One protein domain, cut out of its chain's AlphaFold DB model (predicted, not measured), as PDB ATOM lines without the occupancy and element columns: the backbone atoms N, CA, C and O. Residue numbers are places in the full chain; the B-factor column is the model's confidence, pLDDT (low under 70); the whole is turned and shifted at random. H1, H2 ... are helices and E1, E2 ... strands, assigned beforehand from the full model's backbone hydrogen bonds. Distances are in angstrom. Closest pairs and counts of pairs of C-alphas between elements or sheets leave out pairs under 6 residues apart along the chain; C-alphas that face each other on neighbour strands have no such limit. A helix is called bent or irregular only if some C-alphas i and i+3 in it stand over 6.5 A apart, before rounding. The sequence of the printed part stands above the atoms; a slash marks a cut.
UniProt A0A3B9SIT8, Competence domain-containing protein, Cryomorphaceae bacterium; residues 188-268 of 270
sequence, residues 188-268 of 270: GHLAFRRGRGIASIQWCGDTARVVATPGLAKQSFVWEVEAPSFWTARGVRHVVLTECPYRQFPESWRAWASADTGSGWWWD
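Overview. This is residues 188 to 268 of the 270 residues of the protein "Competence domain-containing protein" of Cryomorphaceae bacterium (UniProt A0A3B9SIT8). A twisted sheet of five strands forms a wall, with H2 over one face on the side of E3 and E4, and H3 over the opposite face near one end of E1 and E2. The short helix H1 is beside the strands at that same end, close to the last residue of E4 and the first of E2. The printed part has 81 residues, with three named helices and five named strands that follow each other as E1 E2 E3 H1 H2 E4 H3 E5. The sheet's order is E4 E3 E2 E1 E5 and it is mixed; the class is mixed, helices and strands. The whole is compact, with a radius of gyration of the C-alphas of 12.0 A, and its outline is rounded, with spans of 32 by 23 by 21 A.

Along the chain. The longest strand is E2, residues 197 to 205, which is 25.9 A from first to last C-alpha. Beside it are E1, residues 188 to 194, 20.2 A long, and E3, residues 207 to 212, 15.9 A long. E1 begins with C-alpha 188 at (4.363, -22.246, 25.126). The edge strands are E4, residues 238 to 243, 16.3 A long, and E5, residues 264 to 266, 6.6 A long. E5 ends with C-alpha 266 at (12.352, -17.019, 18.166). Of the helices, H1 is residues 214 to 217, 5.1 A long, H2 is residues 220 to 232, 17.1 A long, and H3 is residues 251 to 258, 10.6 A long. H2 begins with C-alpha 220 at (8.203, -30.675, 4.312). H2 is irregular, but only just: C-alphas 226 and 229 are 6.6 A apart.

Arrangement. E1, E2 and E3 form a meander, each strand the antiparallel neighbour of the one before, and E1 with E2 and E2 with E3 are hairpins. Between E1 and E2, N 190 and O 201 are within hydrogen-bond range at 2.8 A. Between E2 and E3, N 209 and O 202 are within range at 2.7 A. E4 is parallel to E3, at 19 degrees between their directions, with N 208 and O 238 at 2.8 A. E5 is antiparallel to E1, at 151 degrees, with N 266 and O 191 at 2.9 A. E3, H1, H2 and E4 make a strand-helix-strand unit, two parallel neighbour strands with helices between, and its crossover is right-handed. H2 is on the sheet at a height of 8.6 A and lies over E3; it runs slantwise to the strands, only just, at 32 degrees to E3 on the local plane. The closest C-alphas of H2 and E3 are those of Trp 231 and Ala 208, 7.8 A apart. H3 is on the opposite face at a height of 10.2 A, over E2 and slantwise to the strands, at 45 degrees to E2 on the local plane. The closest C-alphas of H3 and E2 are those of Ala 257 and Ile 198, 7.0 A apart. H1 stands at the sheet's level; its closest C-alpha to E2 is that of Leu 216, 5.2 A from that of Gly 197. H1 and H2 are close but not clearly touching, with the C-alphas of Ala 217 and Trp 223 7.9 A apart, while H2 and H3 are apart. In H3 every O i to N i+4 pair is within hydrogen-bond range, in H2 5 of 9 are, and H1 is too short for such a pair.

Size, cuts and confidence. The two C-alphas farthest apart are those of Asp 206 and Asp 260, at 32.7 A. The first and last printed C-alphas, those of Gly 188 and Asp 268, are 9.7 A apart. The printed part has no cut. No link is long: the one from E4 to H3, with 7 residues between them, is short, and the others are tight. The mean pLDDT of the printed part is 80.3. The model's confidence is under 70 at residue 233, residues 259 to 262 and residues 267 to 268.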
ATOM      1  N   GLY A 188       3.576 -23.383  25.563       79.69
ATOM      2  CA  GLY A 188       4.363 -22.246  25.126       79.69
ATOM      3  C   GLY A 188       3.992 -21.786  23.730       79.69
ATOM      4  O   GLY A 188       3.152 -22.378  23.048       79.69
ATOM      5  N   HIS A 189       4.615 -20.686  23.333       83.31
ATOM      6  CA  HIS A 189       4.449 -20.091  22.022       83.31
ATOM      7  C   HIS A 189       5.821 -19.737  21.452       83.31
ATOM      8  O   HIS A 189       6.761 -19.459  22.196       83.31
ATOM      9  N   LEU A 190       5.956 -19.812  20.134       85.25
ATOM     10  CA  LEU A 190       7.206 -19.548  19.436       85.25
ATOM     11  C   LEU A 190       6.922 -19.057  18.014       85.25
ATOM     12  O   LEU A 190       5.971 -19.502  17.369       85.25
ATOM     13  N   ALA A 191       7.763 -18.157  17.509       84.38
ATOM     14  CA  ALA A 191       7.791 -17.820  16.089       84.38
ATOM     15  C   ALA A 191       8.886 -18.590  15.362       84.38
ATOM     16  O   ALA A 191      10.028 -18.665  15.816       84.38
ATOM     17  N   PHE A 192       8.558 -19.075  14.172       85.44
ATOM     18  CA  PHE A 192       9.539 -19.579  13.226       85.44
ATOM     19  C   PHE A 192       9.482 -18.767  11.935       85.44
ATOM     20  O   PHE A 192       8.405 -18.491  11.398       85.44
ATOM     21  N   ARG A 193      10.652 -18.381  11.424       82.81
ATOM     22  CA  ARG A 193      10.776 -17.642  10.166       82.81
ATOM     23  C   ARG A 193      11.823 -18.290   9.276       82.81
ATOM     24  O   ARG A 193      12.939 -18.569   9.713       82.81
ATOM     25  N   ARG A 194      11.496 -18.429   7.989       82.25
ATOM     26  CA  ARG A 194      12.442 -18.845   6.946       82.25
ATOM     27  C   ARG A 194      12.183 -18.048   5.669       82.25
ATOM     28  O   ARG A 194      11.139 -18.179   5.030       82.25
ATOM     29  N   GLY A 195      13.124 -17.171   5.315       78.06
ATOM     30  CA  GLY A 195      12.966 -16.229   4.204       78.06
ATOM     31  C   GLY A 195      11.782 -15.275   4.417       78.06
ATOM     32  O   GLY A 195      11.739 -14.531   5.394       78.06
ATOM     33  N   ARG A 196      10.809 -15.301   3.493       73.50
ATOM     34  CA  ARG A 196       9.555 -14.517   3.567       73.50
ATOM     35  C   ARG A 196       8.414 -15.241   4.292       73.50
ATOM     36  O   ARG A 196       7.343 -14.665   4.465       73.50
ATOM     37  N   GLY A 197       8.615 -16.503   4.667       81.75
ATOM     38  CA  GLY A 197       7.614 -17.300   5.360       81.75
ATOM     39  C   GLY A 197       7.682 -17.105   6.869       81.75
ATOM     40  O   GLY A 197       8.772 -17.121   7.444       81.75
ATOM     41  N   ILE A 198       6.516 -16.984   7.498       85.62
ATOM     42  CA  ILE A 198       6.349 -16.981   8.956       85.62
ATOM     43  C   ILE A 198       5.449 -18.124   9.406       85.62
ATOM     44  O   ILE A 198       4.533 -18.527   8.676       85.62
ATOM     45  N   ALA A 199       5.724 -18.623  10.605       86.19
ATOM     46  CA  ALA A 199       4.887 -19.551  11.336       86.19
ATOM     47  C   ALA A 199       4.778 -19.133  12.805       86.19
ATOM     48  O   ALA A 199       5.783 -18.848  13.456       86.19
ATOM     49  N   SER A 200       3.550 -19.119  13.316       85.88
ATOM     50  CA  SER A 200       3.258 -19.030  14.740       85.88
ATOM     51  C   SER A 200       2.992 -20.433  15.260       85.88
ATOM     52  O   SER A 200       2.183 -21.176  14.702       85.88
ATOM     53  N   ILE A 201       3.712 -20.809  16.302       87.44
ATOM     54  CA  ILE A 201       3.670 -22.129  16.902       87.44
ATOM     55  C   ILE A 201       3.150 -21.949  18.317       87.44
ATOM     56  O   ILE A 201       3.728 -21.198  19.096       87.44
ATOM     57  N   GLN A 202       2.078 -22.649  18.661       85.44
ATOM     58  CA  GLN A 202       1.559 -22.716  20.021       85.44
ATOM     59  C   GLN A 202       1.394 -24.179  20.388       85.44
ATOM     60  O   GLN A 202       0.753 -24.925  19.653       85.44
ATOM     61  N   TRP A 203       1.954 -24.600  21.512       86.06
ATOM     62  CA  TRP A 203       1.746 -25.950  22.020       86.06
ATOM     63  C   TRP A 203       1.145 -25.903  23.413       86.06
ATOM     64  O   TRP A 203       1.410 -24.993  24.202       86.06
ATOM     65  N   CYS A 204       0.291 -26.878  23.688       80.62
ATOM     66  CA  CYS A 204      -0.319 -27.085  24.985       80.62
ATOM     67  C   CYS A 204      -0.391 -28.589  25.223       80.62
ATOM     68  O   CYS A 204      -1.145 -29.304  24.557       80.62
ATOM     69  N   GLY A 205       0.431 -29.068  26.154       80.69
ATOM     70  CA  GLY A 205       0.502 -30.483  26.471       80.69
ATOM     71  C   GLY A 205       1.127 -31.288  25.330       80.69
ATOM     72  O   GLY A 205       2.267 -31.048  24.941       80.69
ATOM     73  N   ASP A 206       0.380 -32.257  24.812       80.12
ATOM     74  CA  ASP A 206       0.789 -33.173  23.743       80.12
ATOM     75  C   ASP A 206       0.427 -32.678  22.333       80.12
ATOM     76  O   ASP A 206       0.803 -33.310  21.339       80.12
ATOM     77  N   THR A 207      -0.267 -31.541  22.228       78.50
ATOM     78  CA  THR A 207      -0.694 -30.955  20.954       78.50
ATOM     79  C   THR A 207       0.053 -29.657  20.648       78.50
ATOM     80  O   THR A 207       0.167 -28.769  21.493       78.50
ATOM     81  N   ALA A 208       0.541 -29.522  19.415       84.81
ATOM     82  CA  ALA A 208       1.046 -28.273  18.861       84.81
ATOM     83  C   ALA A 208       0.181 -27.836  17.684       84.81
ATOM     84  O   ALA A 208      -0.061 -28.588  16.744       84.81
ATOM     85  N   ARG A 209      -0.258 -26.584  17.721       86.19
ATOM     86  CA  ARG A 209      -0.886 -25.890  16.609       86.19
ATOM     87  C   ARG A 209       0.166 -25.021  15.937       86.19
ATOM     88  O   ARG A 209       0.729 -24.118  16.557       86.19
ATOM     89  N   VAL A 210       0.412 -25.287  14.663       88.12
ATOM     90  CA  VAL A 210       1.338 -24.521  13.832       88.12
ATOM     91  C   VAL A 210       0.522 -23.791  12.782       88.12
ATOM     92  O   VAL A 210      -0.099 -24.416  11.928       88.12
ATOM     93  N   VAL A 211       0.517 -22.467  12.835       88.12
ATOM     94  CA  VAL A 211      -0.123 -21.615  11.832       88.12
ATOM     95  C   VAL A 211       0.975 -21.033  10.962       88.12
ATOM     96  O   VAL A 211       1.747 -20.201  11.432       88.12
ATOM     97  N   ALA A 212       1.076 -21.478   9.712       89.12
ATOM     98  CA  ALA A 212       2.167 -21.110   8.814       89.12
ATOM     99  C   ALA A 212       1.658 -20.504   7.505       89.12
ATOM    100  O   ALA A 212       0.597 -20.853   6.991       89.12
ATOM    101  N   THR A 213       2.449 -19.603   6.928       88.44
ATOM    102  CA  THR A 213       2.209 -19.115   5.561       88.44
ATOM    103  C   THR A 213       2.255 -20.259   4.538       88.44
ATOM    104  O   THR A 213       3.082 -21.156   4.699       88.44
ATOM    105  N   PRO A 214       1.460 -20.232   3.447       84.88
ATOM    106  CA  PRO A 214       1.350 -21.370   2.523       84.88
ATOM    107  C   PRO A 214       2.689 -21.820   1.921       84.88
ATOM    108  O   PRO A 214       2.925 -23.006   1.721       84.88
ATOM    109  N   GLY A 215       3.599 -20.876   1.655       82.94
ATOM    110  CA  GLY A 215       4.936 -21.195   1.147       82.94
ATOM    111  C   GLY A 215       5.823 -21.914   2.167       82.94
ATOM    112  O   GLY A 215       6.636 -22.743   1.776       82.94
ATOM    113  N   LEU A 216       5.653 -21.623   3.459       84.62
ATOM    114  CA  LEU A 216       6.403 -22.247   4.548       84.62
ATOM    115  C   LEU A 216       5.765 -23.567   4.997       84.62
ATOM    116  O   LEU A 216       6.477 -24.519   5.296       84.62
ATOM    117  N   ALA A 217       4.434 -23.647   5.006       84.06
ATOM    118  CA  ALA A 217       3.692 -24.865   5.327       84.06
ATOM    119  C   ALA A 217       4.049 -26.017   4.370       84.06
ATOM    120  O   ALA A 217       4.229 -27.149   4.799       84.06
ATOM    121  N   LYS A 218       4.248 -25.706   3.082       85.62
ATOM    122  CA  LYS A 218       4.632 -26.684   2.050       85.62
ATOM    123  C   LYS A 218       6.088 -27.154   2.123       85.62
ATOM    124  O   LYS A 218       6.464 -28.062   1.387       85.62
ATOM    125  N   GLN A 219       6.927 -26.557   2.973       84.69
ATOM    126  CA  GLN A 219       8.306 -27.011   3.157       84.69
ATOM    127  C   GLN A 219       8.345 -28.214   4.100       84.69
ATOM    128  O   GLN A 219       8.587 -28.060   5.296       84.69
ATOM    129  N   SER A 220       8.155 -29.417   3.550       78.69
ATOM    130  CA  SER A 220       8.203 -30.675   4.312       78.69
ATOM    131  C   SER A 220       9.500 -30.828   5.106       78.69
ATOM    132  O   SER A 220       9.459 -31.228   6.259       78.69
ATOM    133  N   PHE A 221      10.642 -30.390   4.564       80.94
ATOM    134  CA  PHE A 221      11.930 -30.441   5.266       80.94
ATOM    135  C   PHE A 221      11.904 -29.760   6.647       80.94
ATOM    136  O   PHE A 221      12.458 -30.280   7.610       80.94
ATOM    137  N   VAL A 222      11.237 -28.610   6.776       81.56
ATOM    138  CA  VAL A 222      11.152 -27.907   8.065       81.56
ATOM    139  C   VAL A 222      10.339 -28.731   9.060       81.56
ATOM    140  O   VAL A 222      10.749 -28.902  10.202       81.56
ATOM    141  N   TRP A 223       9.188 -29.246   8.635       82.81
ATOM    142  CA  TRP A 223       8.208 -29.842   9.543       82.81
ATOM    143  C   TRP A 223       8.462 -31.322   9.837       82.81
ATOM    144  O   TRP A 223       8.153 -31.778  10.934       82.81
ATOM    145  N   GLU A 224       9.053 -32.047   8.889       78.50
ATOM    146  CA  GLU A 224       9.300 -33.491   8.961       78.50
ATOM    147  C   GLU A 224      10.743 -33.839   9.338       78.50
ATOM    148  O   GLU A 224      10.987 -34.958   9.775       78.50
ATOM    149  N   VAL A 225      11.699 -32.913   9.189       76.38
ATOM    150  CA  VAL A 225      13.120 -33.184   9.485       76.38
ATOM    151  C   VAL A 225      13.638 -32.303  10.618       76.38
ATOM    152  O   VAL A 225      14.242 -32.811  11.559       76.38
ATOM    153  N   GLU A 226      13.389 -30.993  10.573       78.44
ATOM    154  CA  GLU A 226      13.939 -30.050  11.560       78.44
ATOM    155  C   GLU A 226      13.089 -29.995  12.846       78.44
ATOM    156  O   GLU A 226      13.589 -30.171  13.962       78.44
ATOM    157  N   ALA A 227      11.778 -29.812  12.690       79.00
ATOM    158  CA  ALA A 227      10.836 -29.608  13.783       79.00
ATOM    159  C   ALA A 227      10.526 -30.841  14.669       79.00
ATOM    160  O   ALA A 227      10.217 -30.618  15.839       79.00
ATOM    161  N   PRO A 228      10.617 -32.118  14.227       79.25
ATOM    162  CA  PRO A 228      10.323 -33.265  15.094       79.25
ATOM    163  C   PRO A 228      11.135 -33.269  16.384       79.25
ATOM    164  O   PRO A 228      10.563 -33.405  17.460       79.25
ATOM    165  N   SER A 229      12.441 -33.000  16.299       71.62
ATOM    166  CA  SER A 229      13.312 -32.892  17.477       71.62
ATOM    167  C   SER A 229      12.812 -31.844  18.483       71.62
ATOM    168  O   SER A 229      12.820 -32.074  19.694       71.62
ATOM    169  N   PHE A 230      12.297 -30.716  17.979       77.75
ATOM    170  CA  PHE A 230      11.724 -29.635  18.775       77.75
ATOM    171  C   PHE A 230      10.412 -30.048  19.462       77.75
ATOM    172  O   PHE A 230      10.204 -29.688  20.627       77.75
ATOM    173  N   TRP A 231       9.545 -30.794  18.767       79.19
ATOM    174  CA  TRP A 231       8.275 -31.300  19.303       79.19
ATOM    175  C   TRP A 231       8.502 -32.360  20.372       79.19
ATOM    176  O   TRP A 231       7.975 -32.246  21.483       79.19
ATOM    177  N   THR A 232       9.337 -33.352  20.062       73.06
ATOM    178  CA  THR A 232       9.598 -34.479  20.955       73.06
ATOM    179  C   THR A 232      10.258 -34.001  22.244       73.06
ATOM    180  O   THR A 232       9.832 -34.419  23.317       73.06
ATOM    181  N   ALA A 233      11.181 -33.032  22.180       69.12
ATOM    182  CA  ALA A 233      11.790 -32.415  23.363       69.12
ATOM    183  C   ALA A 233      10.796 -31.659  24.274       69.12
ATOM    184  O   ALA A 233      11.127 -31.353  25.417       69.12
ATOM    185  N   ARG A 234       9.586 -31.339  23.793       73.69
ATOM    186  CA  ARG A 234       8.522 -30.647  24.552       73.69
ATOM    187  C   ARG A 234       7.362 -31.554  24.950       73.69
ATOM    188  O   ARG A 234       6.399 -31.067  25.542       73.69
ATOM    189  N   GLY A 235       7.449 -32.843  24.618       71.50
ATOM    190  CA  GLY A 235       6.383 -33.815  24.853       71.50
ATOM    191  C   GLY A 235       5.211 -33.701  23.871       71.50
ATOM    192  O   GLY A 235       4.175 -34.324  24.096       71.50
ATOM    193  N   VAL A 236       5.364 -32.942  22.780       79.56
ATOM    194  CA  VAL A 236       4.340 -32.796  21.739       79.56
ATOM    195  C   VAL A 236       4.352 -34.029  20.836       79.56
ATOM    196  O   VAL A 236       5.389 -34.391  20.283       79.56
ATOM    197  N   ARG A 237       3.186 -34.653  20.659       76.50
ATOM    198  CA  ARG A 237       2.979 -35.842  19.815       76.50
ATOM    199  C   ARG A 237       2.106 -35.563  18.598       76.50
ATOM    200  O   ARG A 237       2.256 -36.223  17.575       76.50
ATOM    201  N   HIS A 238       1.210 -34.586  18.697       80.44
ATOM    202  CA  HIS A 238       0.269 -34.244  17.640       80.44
ATOM    203  C   HIS A 238       0.523 -32.824  17.154       80.44
ATOM    204  O   HIS A 238       0.346 -31.866  17.902       80.44
ATOM    205  N   VAL A 239       0.913 -32.682  15.889       83.00
ATOM    206  CA  VAL A 239       1.162 -31.379  15.268       83.00
ATOM    207  C   VAL A 239       0.073 -31.110  14.237       83.00
ATOM    208  O   VAL A 239      -0.067 -31.843  13.262       83.00
ATOM    209  N   VAL A 240      -0.710 -30.056  14.456       84.56
ATOM    210  CA  VAL A 240      -1.750 -29.591  13.536       84.56
ATOM    211  C   VAL A 240      -1.210 -28.386  12.780       84.56
ATOM    212  O   VAL A 240      -1.158 -27.277  13.315       84.56
ATOM    213  N   LEU A 241      -0.802 -28.614  11.532       86.06
ATOM    214  CA  LEU A 241      -0.354 -27.566  10.622       86.06
ATOM    215  C   LEU A 241      -1.563 -26.951   9.906       86.06
ATOM    216  O   LEU A 241      -2.308 -27.644   9.219       86.06
ATOM    217  N   THR A 242      -1.765 -25.647  10.073       86.62
ATOM    218  CA  THR A 242      -2.828 -24.872   9.421       86.62
ATOM    219  C   THR A 242      -2.207 -23.802   8.535       86.62
ATOM    220  O   THR A 242      -1.372 -23.012   8.985       86.62
ATOM    221  N   GLU A 243      -2.624 -23.751   7.272       88.06
ATOM    222  CA  GLU A 243      -2.192 -22.705   6.348       88.06
ATOM    223  C   GLU A 243      -2.947 -21.397   6.615       88.06
ATOM    224  O   GLU A 243      -4.175 -21.373   6.676       88.06
ATOM    225  N   CYS A 244      -2.215 -20.290   6.739       85.81
ATOM    226  CA  CYS A 244      -2.783 -18.960   6.932       85.81
ATOM    227  C   CYS A 244      -2.115 -17.949   5.984       85.81
ATOM    228  O   CYS A 244      -0.890 -17.792   6.010       85.81
ATOM    229  N   PRO A 245      -2.874 -17.255   5.115       85.38
ATOM    230  CA  PRO A 245      -2.333 -16.221   4.240       85.38
ATOM    231  C   PRO A 245      -1.585 -15.135   5.018       85.38
ATOM    232  O   PRO A 245      -2.055 -14.662   6.047       85.38
ATOM    233  N   TYR A 246      -0.468 -14.649   4.467       81.19
ATOM    234  CA  TYR A 246       0.394 -13.653   5.123       81.19
ATOM    235  C   TYR A 246      -0.367 -12.422   5.646       81.19
ATOM    236  O   TYR A 246      -0.055 -11.914   6.713       81.19
ATOM    237  N   ARG A 247      -1.402 -11.961   4.929       80.44
ATOM    238  CA  ARG A 247      -2.214 -10.789   5.311       80.44
ATOM    239  C   ARG A 247      -3.060 -10.985   6.571       80.44
ATOM    240  O   ARG A 247      -3.441  -9.989   7.172       80.44
ATOM    241  N   GLN A 248      -3.374 -12.227   6.934       85.38
ATOM    242  CA  GLN A 248      -4.175 -12.545   8.117       85.38
ATOM    243  C   GLN A 248      -3.333 -12.575   9.401       85.38
ATOM    244  O   GLN A 248      -3.895 -12.577  10.492       85.38
ATOM    245  N   PHE A 249      -1.999 -12.558   9.290       82.75
ATOM    246  CA  PHE A 249      -1.137 -12.404  10.458       82.75
ATOM    247  C   PHE A 249      -1.234 -10.981  11.037       82.75
ATOM    248  O   PHE A 249      -1.347 -10.011  10.267       82.75
ATOM    249  N   PRO A 250      -1.131 -10.839  12.375       83.56
ATOM    250  CA  PRO A 250      -1.086  -9.542  13.041       83.56
ATOM    251  C   PRO A 250      -0.044  -8.607  12.425       83.56
ATOM    252  O   PRO A 250       0.987  -9.037  11.902       83.56
ATOM    253  N   GLU A 251      -0.308  -7.304  12.482       81.75
ATOM    254  CA  GLU A 251       0.587  -6.301  11.904       81.75
ATOM    255  C   GLU A 251       1.970  -6.291  12.573       81.75
ATOM    256  O   GLU A 251       2.967  -6.171  11.863       81.75
ATOM    257  N   SER A 252       2.048  -6.547  13.887       80.44
ATOM    258  CA  SER A 252       3.320  -6.697  14.615       80.44
ATOM    259  C   SER A 252       4.181  -7.831  14.048       80.44
ATOM    260  O   SER A 252       5.358  -7.631  13.753       80.44
ATOM    261  N   TRP A 253       3.572  -8.986  13.768       80.12
ATOM    262  CA  TRP A 253       4.244 -10.148  13.181       80.12
ATOM    263  C   TRP A 253       4.723  -9.886  11.756       80.12
ATOM    264  O   TRP A 253       5.814 -10.314  11.377       80.12
ATOM    265  N   ARG A 254       3.932  -9.165  10.954       81.00
ATOM    266  CA  ARG A 254       4.323  -8.778   9.589       81.00
ATOM    267  C   ARG A 254       5.459  -7.755   9.592       81.00
ATOM    268  O   ARG A 254       6.362  -7.867   8.763       81.00
ATOM    269  N   ALA A 255       5.431  -6.793  10.515       79.88
ATOM    270  CA  ALA A 255       6.499  -5.812  10.690       79.88
ATOM    271  C   ALA A 255       7.800  -6.498  11.133       79.88
ATOM    272  O   ALA A 255       8.843  -6.309  10.505       79.88
ATOM    273  N   TRP A 256       7.720  -7.395  12.117       78.69
ATOM    274  CA  TRP A 256       8.842  -8.220  12.564       78.69
ATOM    275  C   TRP A 256       9.428  -9.092  11.447       78.69
ATOM    276  O   TRP A 256      10.641  -9.117  11.249       78.69
ATOM    277  N   ALA A 257       8.576  -9.740  10.649       75.75
ATOM    278  CA  ALA A 257       9.008 -10.562   9.519       75.75
ATOM    279  C   ALA A 257       9.746  -9.764   8.431       75.75
ATOM    280  O   ALA A 257      10.559 -10.326   7.693       75.75
ATOM    281  N   SER A 258       9.445  -8.467   8.312       74.31
ATOM    282  CA  SER A 258      10.086  -7.562   7.355       74.31
ATOM    283  C   SER A 258      11.418  -6.979   7.841       74.31
ATOM    284  O   SER A 258      12.197  -6.512   7.015       74.31
ATOM    285  N   ALA A 259      11.722  -7.057   9.142       69.38
ATOM    286  CA  ALA A 259      12.856  -6.384   9.786       69.38
ATOM    287  C   ALA A 259      14.226  -7.099   9.644       69.38
ATOM    288  O   ALA A 259      15.083  -6.981  10.508       69.38
ATOM    289  N   ASP A 260      14.440  -7.850   8.562       62.78
ATOM    290  CA  ASP A 260      15.697  -8.532   8.190       62.78
ATOM    291  C   ASP A 260      16.456  -9.300   9.302       62.78
ATOM    292  O   ASP A 260      17.678  -9.325   9.385       62.78
ATOM    293  N   THR A 261      15.716 -10.012  10.150       60.78
ATOM    294  CA  THR A 261      16.224 -10.785  11.302       60.78
ATOM    295  C   THR A 261      16.800 -12.183  10.986       60.78
ATOM    296  O   THR A 261      17.019 -12.976  11.894       60.78
ATOM    297  N   GLY A 262      17.071 -12.537   9.725       68.62
ATOM    298  CA  GLY A 262      17.532 -13.893   9.362       68.62
ATOM    299  C   GLY A 262      16.484 -15.014   9.555       68.62
ATOM    300  O   GLY A 262      15.320 -14.761   9.874       68.62
ATOM    301  N   SER A 263      16.870 -16.271   9.293       76.81
ATOM    302  CA  SER A 263      16.012 -17.460   9.465       76.81
ATOM    303  C   SER A 263      16.311 -18.186  10.774       76.81
ATOM    304  O   SER A 263      17.475 -18.479  11.041       76.81
ATOM    305  N   GLY A 264      15.283 -18.530  11.551       79.31
ATOM    306  CA  GLY A 264      15.468 -19.224  12.824       79.31
ATOM    307  C   GLY A 264      14.221 -19.292  13.705       79.31
ATOM    308  O   GLY A 264      13.115 -18.927  13.292       79.31
ATOM    309  N   TRP A 265      14.445 -19.772  14.928       80.69
ATOM    310  CA  TRP A 265      13.456 -19.989  15.983       80.69
ATOM    311  C   TRP A 265      13.536 -18.850  17.008       80.69
ATOM    312  O   TRP A 265      14.621 -18.562  17.511       80.69
ATOM    313  N   TRP A 266      12.406 -18.216  17.322       80.75
ATOM    314  CA  TRP A 266      12.352 -17.019  18.166       80.75
ATOM    315  C   TRP A 266      11.398 -17.207  19.343       80.75
ATOM    316  O   TRP A 266      10.189 -17.374  19.168       80.75
ATOM    317  N   TRP A 267      11.977 -17.162  20.541       66.44
ATOM    318  CA  TRP A 267      11.281 -17.108  21.821       66.44
ATOM    319  C   TRP A 267      10.799 -15.667  22.008       66.44
ATOM    320  O   TRP A 267      11.630 -14.766  22.025       66.44
ATOM    321  N   ASP A 268       9.484 -15.456  22.053       64.62
ATOM    322  CA  ASP A 268       8.825 -14.140  22.121       64.62
ATOM    323  C   ASP A 268       9.007 -13.246  20.871       64.62
ATOM    324  O   ASP A 268       9.742 -12.255  20.876       64.62
TER     325      ASP A 268